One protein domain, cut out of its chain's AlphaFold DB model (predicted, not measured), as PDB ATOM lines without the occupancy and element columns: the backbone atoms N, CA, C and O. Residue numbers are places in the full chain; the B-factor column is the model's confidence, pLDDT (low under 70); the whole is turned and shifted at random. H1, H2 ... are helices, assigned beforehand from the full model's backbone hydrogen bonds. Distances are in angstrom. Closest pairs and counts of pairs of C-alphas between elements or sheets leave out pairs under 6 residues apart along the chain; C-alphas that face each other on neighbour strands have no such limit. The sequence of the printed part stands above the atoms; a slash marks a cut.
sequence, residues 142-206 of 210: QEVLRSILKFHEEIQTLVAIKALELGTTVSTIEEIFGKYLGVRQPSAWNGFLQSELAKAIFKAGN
ATOM      1  N   GLN A 142      80.649   4.531  -4.454       82.31
ATOM      2  CA  GLN A 142      80.983   3.802  -3.225       82.31
ATOM      3  C   GLN A 142      82.234   2.934  -3.394       82.31
ATOM      4  O   GLN A 142      83.042   2.849  -2.476       82.31
ATOM      5  N   GLU A 143      82.425   2.348  -4.574       85.19
ATOM      6  CA  GLU A 143      83.610   1.543  -4.863       85.19
ATOM      7  C   GLU A 143      84.882   2.390  -4.880       85.19
ATOM      8  O   GLU A 143      85.850   2.076  -4.194       85.19
ATOM      9  N   VAL A 144      84.845   3.544  -5.555       84.50
ATOM     10  CA  VAL A 144      85.969   4.490  -5.559       84.50
ATOM     11  C   VAL A 144      86.282   4.980  -4.143       84.50
ATOM     12  O   VAL A 144      87.450   5.069  -3.774       84.50
ATOM     13  N   LEU A 145      85.265   5.251  -3.318       83.75
ATOM     14  CA  LEU A 145      85.467   5.616  -1.914       83.75
ATOM     15  C   LEU A 145      86.177   4.501  -1.127       83.75
ATOM     16  O   LEU A 145      87.115   4.805  -0.392       83.75
ATOM     17  N   ARG A 146      85.766   3.236  -1.276       84.56
ATOM     18  CA  ARG A 146      86.431   2.101  -0.609       84.56
ATOM     19  C   ARG A 146      87.880   1.951  -1.053       84.56
ATOM     20  O   ARG A 146      88.751   1.807  -0.201       84.56
ATOM     21  N   SER A 147      88.150   2.066  -2.351       83.75
ATOM     22  CA  SER A 147      89.517   2.007  -2.878       83.75
ATOM     23  C   SER A 147      90.394   3.139  -2.335       83.75
ATOM     24  O   SER A 147      91.537   2.902  -1.958       83.75
ATOM     25  N   ILE A 148      89.856   4.358  -2.213       84.94
ATOM     26  CA  ILE A 148      90.574   5.494  -1.610       84.94
ATOM     27  C   ILE A 148      90.847   5.258  -0.117       84.94
ATOM     28  O   ILE A 148      91.924   5.604   0.366       84.94
ATOM     29  N   LEU A 149      89.892   4.681   0.620       85.31
ATOM     30  CA  LEU A 149      90.072   4.338   2.035       85.31
ATOM     31  C   LEU A 149      91.175   3.297   2.227       85.31
ATOM     32  O   LEU A 149      92.053   3.497   3.062       85.31
ATOM     33  N   LYS A 150      91.175   2.239   1.412       87.31
ATOM     34  CA  LYS A 150      92.223   1.217   1.437       87.31
ATOM     35  C   LYS A 150      93.597   1.813   1.116       87.31
ATOM     36  O   LYS A 150      94.552   1.598   1.853       87.31
ATOM     37  N   PHE A 151      93.677   2.647   0.079       85.25
ATOM     38  CA  PHE A 151      94.913   3.348  -0.277       85.25
ATOM     39  C   PHE A 151      95.436   4.240   0.864       85.25
ATOM     40  O   PHE A 151      96.640   4.364   1.071       85.25
ATOM     41  N   HIS A 152      94.543   4.855   1.642       85.19
ATOM     42  CA  HIS A 152      94.940   5.627   2.817       85.19
ATOM     43  C   HIS A 152      95.578   4.748   3.909       85.19
ATOM     44  O   HIS A 152      96.596   5.140   4.478       85.19
ATOM     45  N   GLU A 153      95.023   3.567   4.190       86.38
ATOM     46  CA  GLU A 153      95.598   2.607   5.151       86.38
ATOM     47  C   GLU A 153      96.978   2.100   4.698       86.38
ATOM     48  O   GLU A 153      97.913   2.012   5.501       86.38
ATOM     49  N   GLU A 154      97.145   1.852   3.396       87.75
ATOM     50  CA  GLU A 154      98.433   1.477   2.798       87.75
ATOM     51  C   GLU A 154      99.488   2.571   3.018       87.75
ATOM     52  O   GLU A 154     100.599   2.285   3.469       87.75
ATOM     53  N   ILE A 155      99.133   3.840   2.789       86.19
ATOM     54  CA  ILE A 155     100.032   4.972   3.052       86.19
ATOM     55  C   ILE A 155     100.429   5.033   4.530       86.19
ATOM     56  O   ILE A 155     101.608   5.226   4.826       86.19
ATOM     57  N   GLN A 156      99.483   4.876   5.458       88.44
ATOM     58  CA  GLN A 156      99.791   4.909   6.893       88.44
ATOM     59  C   GLN A 156     100.771   3.803   7.289       88.44
ATOM     60  O   GLN A 156     101.731   4.055   8.021       88.44
ATOM     61  N   THR A 157     100.574   2.601   6.748       89.31
ATOM     62  CA  THR A 157     101.474   1.463   6.963       89.31
ATOM     63  C   THR A 157     102.875   1.765   6.431       89.31
ATOM     64  O   THR A 157     103.868   1.560   7.124       89.31
ATOM     65  N   LEU A 158     102.969   2.330   5.227       88.19
ATOM     66  CA  LEU A 158     104.246   2.679   4.601       88.19
ATOM     67  C   LEU A 158     104.989   3.792   5.345       88.19
ATOM     68  O   LEU A 158     106.212   3.732   5.480       88.19
ATOM     69  N   VAL A 159     104.269   4.785   5.865       88.69
ATOM     70  CA  VAL A 159     104.849   5.829   6.720       88.69
ATOM     71  C   VAL A 159     105.415   5.219   8.002       88.69
ATOM     72  O   VAL A 159     106.528   5.567   8.393       88.69
ATOM     73  N   ALA A 160     104.700   4.284   8.632       91.12
ATOM     74  CA  ALA A 160     105.186   3.593   9.823       91.12
ATOM     75  C   ALA A 160     106.444   2.759   9.536       91.12
ATOM     76  O   ALA A 160     107.421   2.859  10.278       91.12
ATOM     77  N   ILE A 161     106.468   2.011   8.428       90.69
ATOM     78  CA  ILE A 161     107.654   1.258   7.992       90.69
ATOM     79  C   ILE A 161     108.840   2.205   7.786       90.69
ATOM     80  O   ILE A 161     109.921   1.966   8.319       90.69
ATOM     81  N   LYS A 162     108.641   3.327   7.083       90.50
ATOM     82  CA  LYS A 162     109.712   4.309   6.864       90.50
ATOM     83  C   LYS A 162     110.182   4.981   8.152       90.50
ATOM     84  O   LYS A 162     111.367   5.283   8.266       90.50
ATOM     85  N   ALA A 163     109.296   5.191   9.124       93.38
ATOM     86  CA  ALA A 163     109.682   5.688  10.441       93.38
ATOM     87  C   ALA A 163     110.631   4.710  11.147       93.38
ATOM     88  O   ALA A 163     111.673   5.130  11.650       93.38
ATOM     89  N   LEU A 164     110.313   3.413  11.106       93.31
ATOM     90  CA  LEU A 164     111.152   2.357  11.671       93.31
ATOM     91  C   LEU A 164     112.506   2.254  10.960       93.31
ATOM     92  O   LEU A 164     113.536   2.234  11.627       93.31
ATOM     93  N   GLU A 165     112.520   2.251   9.624       93.75
ATOM     94  CA  GLU A 165     113.758   2.173   8.832       93.75
ATOM     95  C   GLU A 165     114.715   3.340   9.108       93.75
ATOM     96  O   GLU A 165     115.930   3.158   9.139       93.75
ATOM     97  N   LEU A 166     114.175   4.544   9.307       94.06
ATOM     98  CA  LEU A 166     114.964   5.749   9.558       94.06
ATOM     99  C   LEU A 166     115.258   5.980  11.048       94.06
ATOM    100  O   LEU A 166     115.918   6.963  11.384       94.06
ATOM    101  N   GLY A 167     114.755   5.124  11.946       93.81
ATOM    102  CA  GLY A 167     114.887   5.309  13.394       93.81
ATOM    103  C   GLY A 167     114.231   6.599  13.902       93.81
ATOM    104  O   GLY A 167     114.724   7.217  14.842       93.81
ATOM    105  N   THR A 168     113.145   7.036  13.261       95.69
ATOM    106  CA  THR A 168     112.413   8.265  13.595       95.69
ATOM    107  C   THR A 168     110.978   7.962  14.018       95.69
ATOM    108  O   THR A 168     110.525   6.819  14.010       95.69
ATOM    109  N   THR A 169     110.231   8.994  14.408       93.88
ATOM    110  CA  THR A 169     108.814   8.853  14.750       93.88
ATOM    111  C   THR A 169     107.925   9.154  13.547       93.88
ATOM    112  O   THR A 169     108.245  10.005  12.715       93.88
ATOM    113  N   VAL A 170     106.755   8.510  13.488       90.38
ATOM    114  CA  VAL A 170     105.712   8.831  12.496       90.38
ATOM    115  C   VAL A 170     105.365  10.320  12.537       90.38
ATOM    116  O   VAL A 170     105.271  10.953  11.490       90.38
ATOM    117  N   SER A 171     105.285  10.909  13.735       90.12
ATOM    118  CA  SER A 171     105.005  12.339  13.911       90.12
ATOM    119  C   SER A 171     106.043  13.235  13.232       90.12
ATOM    120  O   SER A 171     105.681  14.284  12.708       90.12
ATOM    121  N   THR A 172     107.321  12.848  13.224       90.50
ATOM    122  CA  THR A 172     108.388  13.606  12.551       90.50
ATOM    123  C   THR A 172     108.214  13.571  11.035       90.50
ATOM    124  O   THR A 172     108.363  14.590  10.363       90.50
ATOM    125  N   ILE A 173     107.852  12.411  10.486       88.56
ATOM    126  CA  ILE A 173     107.550  12.270   9.057       88.56
ATOM    127  C   ILE A 173     106.315  13.111   8.697       88.56
ATOM    128  O   ILE A 173     106.335  13.867   7.726       88.56
ATOM    129  N   GLU A 174     105.260  13.047   9.506       88.19
ATOM    130  CA  GLU A 174     104.047  13.850   9.327       88.19
ATOM    131  C   GLU A 174     104.283  15.357   9.484       88.19
ATOM    132  O   GLU A 174     103.577  16.146   8.867       88.19
ATOM    133  N   GLU A 175     105.257  15.798  10.275       87.38
ATOM    134  CA  GLU A 175     105.602  17.220  10.367       87.38
ATOM    135  C   GLU A 175     106.210  17.740   9.056       87.38
ATOM    136  O   GLU A 175     105.892  18.847   8.621       87.38
ATOM    137  N   ILE A 176     107.022  16.916   8.388       85.94
ATOM    138  CA  ILE A 176     107.688  17.264   7.127       85.94
ATOM    139  C   ILE A 176     106.705  17.228   5.957       85.94
ATOM    140  O   ILE A 176     106.652  18.158   5.150       85.94
ATOM    141  N   PHE A 177     105.934  16.148   5.838       82.00
ATOM    142  CA  PHE A 177     104.999  15.995   4.727       82.00
ATOM    143  C   PHE A 177     103.703  16.780   4.969       82.00
ATOM    144  O   PHE A 177     103.088  17.264   4.018       82.00
ATOM    145  N   GLY A 178     103.327  16.978   6.231       82.00
ATOM    146  CA  GLY A 178     102.056  17.527   6.685       82.00
ATOM    147  C   GLY A 178     101.173  16.442   7.311       82.00
ATOM    148  O   GLY A 178     101.220  15.273   6.926       82.00
ATOM    149  N   LYS A 179     100.345  16.839   8.288       76.50
ATOM    150  CA  LYS A 179      99.442  15.911   8.982       76.50
ATOM    151  C   LYS A 179      98.451  15.304   7.998       76.50
ATOM    152  O   LYS A 179      97.695  16.028   7.341       76.50
ATOM    153  N   TYR A 180      98.425  13.977   7.941       71.12
ATOM    154  CA  TYR A 180      97.429  13.255   7.170       71.12
ATOM    155  C   TYR A 180      96.033  13.512   7.751       71.12
ATOM    156  O   TYR A 180      95.798  13.401   8.955       71.12
ATOM    157  N   LEU A 181      95.098  13.924   6.888       65.12
ATOM    158  CA  LEU A 181      93.703  14.129   7.266       65.12
ATOM    159  C   LEU A 181      93.106  12.773   7.632       65.12
ATOM    160  O   LEU A 181      92.893  11.945   6.750       65.12
ATOM    161  N   GLY A 182      92.815  12.567   8.917       65.31
ATOM    162  CA  GLY A 182      92.133  11.363   9.378       65.31
ATOM    163  C   GLY A 182      90.834  11.165   8.602       65.31
ATOM    164  O   GLY A 182      89.920  11.994   8.678       65.31
ATOM    165  N   VAL A 183      90.754  10.083   7.828       67.56
ATOM    166  CA  VAL A 183      89.539   9.773   7.082       67.56
ATOM    167  C   VAL A 183      88.513   9.205   8.054       67.56
ATOM    168  O   VAL A 183      88.685   8.130   8.622       67.56
ATOM    169  N   ARG A 184      87.425   9.948   8.275       72.38
ATOM    170  CA  ARG A 184      86.334   9.494   9.137       72.38
ATOM    171  C   ARG A 184      85.499   8.464   8.384       72.38
ATOM    172  O   ARG A 184      84.688   8.834   7.536       72.38
ATOM    173  N   GLN A 185      85.674   7.188   8.716       68.88
ATOM    174  CA  GLN A 185      84.776   6.148   8.225       68.88
ATOM    175  C   GLN A 185      83.352   6.387   8.765       68.88
ATOM    176  O   GLN A 185      83.185   6.840   9.908       68.88
ATOM    177  N   PRO A 186      82.301   6.121   7.970       72.81
ATOM    178  CA  PRO A 186      80.941   6.093   8.485       72.81
ATOM    179  C   PRO A 186      80.866   5.047   9.596       72.81
ATOM    180  O   PRO A 186      81.171   3.880   9.374       72.81
ATOM    181  N   SER A 187      80.478   5.455  10.803       79.25
ATOM    182  CA  SER A 187      80.293   4.494  11.889       79.25
ATOM    183  C   SER A 187      79.149   3.528  11.563       79.25
ATOM    184  O   SER A 187      78.231   3.870  10.814       79.25
ATOM    185  N   ALA A 188      79.147   2.349  12.193       78.88
ATOM    186  CA  ALA A 188      78.015   1.419  12.128       78.88
ATOM    187  C   ALA A 188      76.691   2.103  12.518       78.88
ATOM    188  O   ALA A 188      75.654   1.853  11.910       78.88
ATOM    189  N   TRP A 189      76.749   3.054  13.458       79.56
ATOM    190  CA  TRP A 189      75.620   3.915  13.815       79.56
ATOM    191  C   TRP A 189      75.135   4.777  12.643       79.56
ATOM    192  O   TRP A 189      73.937   4.887  12.408       79.56
ATOM    193  N   ASN A 190      76.054   5.346  11.860       83.31
ATOM    194  CA  ASN A 190      75.721   6.109  10.657       83.31
ATOM    195  C   ASN A 190      75.038   5.227   9.599       83.31
ATOM    196  O   ASN A 190      74.103   5.678   8.943       83.31
ATOM    197  N   GLY A 191      75.474   3.972   9.465       82.75
ATOM    198  CA  GLY A 191      74.811   2.979   8.617       82.75
ATOM    199  C   GLY A 191      73.411   2.624   9.127       82.75
ATOM    200  O   GLY A 191      72.452   2.642   8.358       82.75
ATOM    201  N   PHE A 192      73.269   2.389  10.434       86.94
ATOM    202  CA  PHE A 192      71.977   2.118  11.065       86.94
ATOM    203  C   PHE A 192      70.986   3.264  10.844       86.94
ATOM    204  O   PHE A 192      69.876   3.008  10.390       86.94
ATOM    205  N   LEU A 193      71.389   4.519  11.069       85.69
ATOM    206  CA  LEU A 193      70.532   5.696  10.863       85.69
ATOM    207  C   LEU A 193      70.033   5.848   9.416       85.69
ATOM    208  O   LEU A 193      68.997   6.468   9.187       85.69
ATOM    209  N   GLN A 194      70.748   5.287   8.439       84.06
ATOM    210  CA  GLN A 194      70.335   5.290   7.034       84.06
ATOM    211  C   GLN A 194      69.388   4.130   6.678       84.06
ATOM    212  O   GLN A 194      68.751   4.181   5.623       84.06
ATOM    213  N   SER A 195      69.267   3.113   7.539       90.69
ATOM    214  CA  SER A 195      68.420   1.937   7.316       90.69
ATOM    215  C   SER A 195      66.923   2.255   7.395       90.69
ATOM    216  O   SER A 195      66.490   3.154   8.120       90.69
ATOM    217  N   GLU A 196      66.107   1.468   6.690       89.56
ATOM    218  CA  GLU A 196      64.642   1.589   6.745       89.56
ATOM    219  C   GLU A 196      64.085   1.306   8.146       89.56
ATOM    220  O   GLU A 196      63.111   1.932   8.562       89.56
ATOM    221  N   LEU A 197      64.746   0.433   8.915       88.69
ATOM    222  CA  LEU A 197      64.379   0.147  10.301       88.69
ATOM    223  C   LEU A 197      64.516   1.392  11.184       88.69
ATOM    224  O   LEU A 197      63.580   1.744  11.899       88.69
ATOM    225  N   ALA A 198      65.652   2.091  11.107       87.06
ATOM    226  CA  ALA A 198      65.838   3.324  11.863       87.06
ATOM    227  C   ALA A 198      64.812   4.386  11.450       87.06
ATOM    228  O   ALA A 198      64.189   5.004  12.313       87.06
ATOM    229  N   LYS A 199      64.557   4.549  10.144       89.25
ATOM    230  CA  LYS A 199      63.522   5.471   9.644       89.25
ATOM    231  C   LYS A 199      62.135   5.130  10.194       89.25
ATOM    232  O   LYS A 199      61.406   6.039  10.588       89.25
ATOM    233  N   ALA A 200      61.776   3.847  10.252       89.88
ATOM    234  CA  ALA A 200      60.506   3.392  10.809       89.88
ATOM    235  C   ALA A 200      60.393   3.707  12.308       89.88
ATOM    236  O   ALA A 200      59.366   4.229  12.736       89.88
ATOM    237  N   ILE A 201      61.459   3.478  13.083       88.44
ATOM    238  CA  ILE A 201      61.515   3.805  14.516       88.44
ATOM    239  C   ILE A 201      61.332   5.314  14.739       88.44
ATOM    240  O   ILE A 201      60.489   5.718  15.540       88.44
ATOM    241  N   PHE A 202      62.055   6.161  13.997       85.56
ATOM    242  CA  PHE A 202      61.923   7.619  14.120       85.56
ATOM    243  C   PHE A 202      60.536   8.122  13.706       85.56
ATOM    244  O   PHE A 202      59.992   9.029  14.338       85.56
ATOM    245  N   LYS A 203      59.938   7.510  12.677       83.50
ATOM    246  CA  LYS A 203      58.584   7.840  12.222       83.50
ATOM    247  C   LYS A 203      57.521   7.420  13.240       83.50
ATOM    248  O   LYS A 203      56.599   8.190  13.486       83.50
ATOM    249  N   ALA A 204      57.663   6.242  13.848       84.62
ATOM    250  CA  ALA A 204      56.738   5.719  14.853       84.62
ATOM    251  C   ALA A 204      56.820   6.482  16.183       84.62
ATOM    252  O   ALA A 204      55.800   6.719  16.821       84.62
ATOM    253  N   GLY A 205      58.018   6.915  16.583       81.50
ATOM    254  CA  GLY A 205      58.203   7.680  17.814       81.50
ATOM    255  C   GLY A 205      57.762   9.149  17.734       81.50
ATOM    256  O   GLY A 205      57.925   9.869  18.711       81.50
ATOM    257  N   ASN A 206      57.253   9.612  16.586       61.66
ATOM    258  CA  ASN A 206      56.784  10.984  16.364       61.66
ATOM    259  C   ASN A 206      57.823  12.077  16.714       61.66
ATOM    260  O   ASN A 206      57.481  13.135  17.241       61.66
TER     261      ASN A 206
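Overview. This is residues 142 to 206 of the 210 residues of an uncharacterized protein of Melampsora larici-populina (strain 98AG31 / pathotype 3-4-7) (UniProt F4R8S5). A long helix, H1, has a short helix, H2, packed across its far end, and an extended stretch without a named helix, residues 178 to 187, then runs back to two short helices, H3 and H4, away from the other two. The printed part has 65 residues with four named helices and no named strand, all helix by class. It is extended, a rod of 58 by 23 by 16 A, with a radius of gyration of the C-alphas of 18.7 A.

Along the chain. H1, residues 142 to 165, begins at C-alpha 142 (80.983, 3.802, -3.225) and is 35.0 A long. H2 is residues 170 to 177, 10.6 A; H3 residues 188 to 194, 10.0 A; H4 residues 196 to 204, 12.1 A, ending at C-alpha 204 (56.738, 5.719, 14.853).

Arrangement. H1 touches H2 with residues 159 to 163 alone, closest at the C-alphas of Ala 163 and Val 170, 5.5 A; they stand only just about perpendicular, at 70.4 degrees. H3 and H4 are close but not clearly touching, closest at C-alphas 192 and 198, 6.3 A, at a steep tilt of 64 degrees, the same way. H2 and H3 are apart. Every O i to N i+4 pair is within hydrogen-bond range in H1, H2, H3 and H4.

Size, cuts and confidence. The printed part has no cut and no long link. The pLDDT is under 70 at residues 181 to 183, 185 and 206.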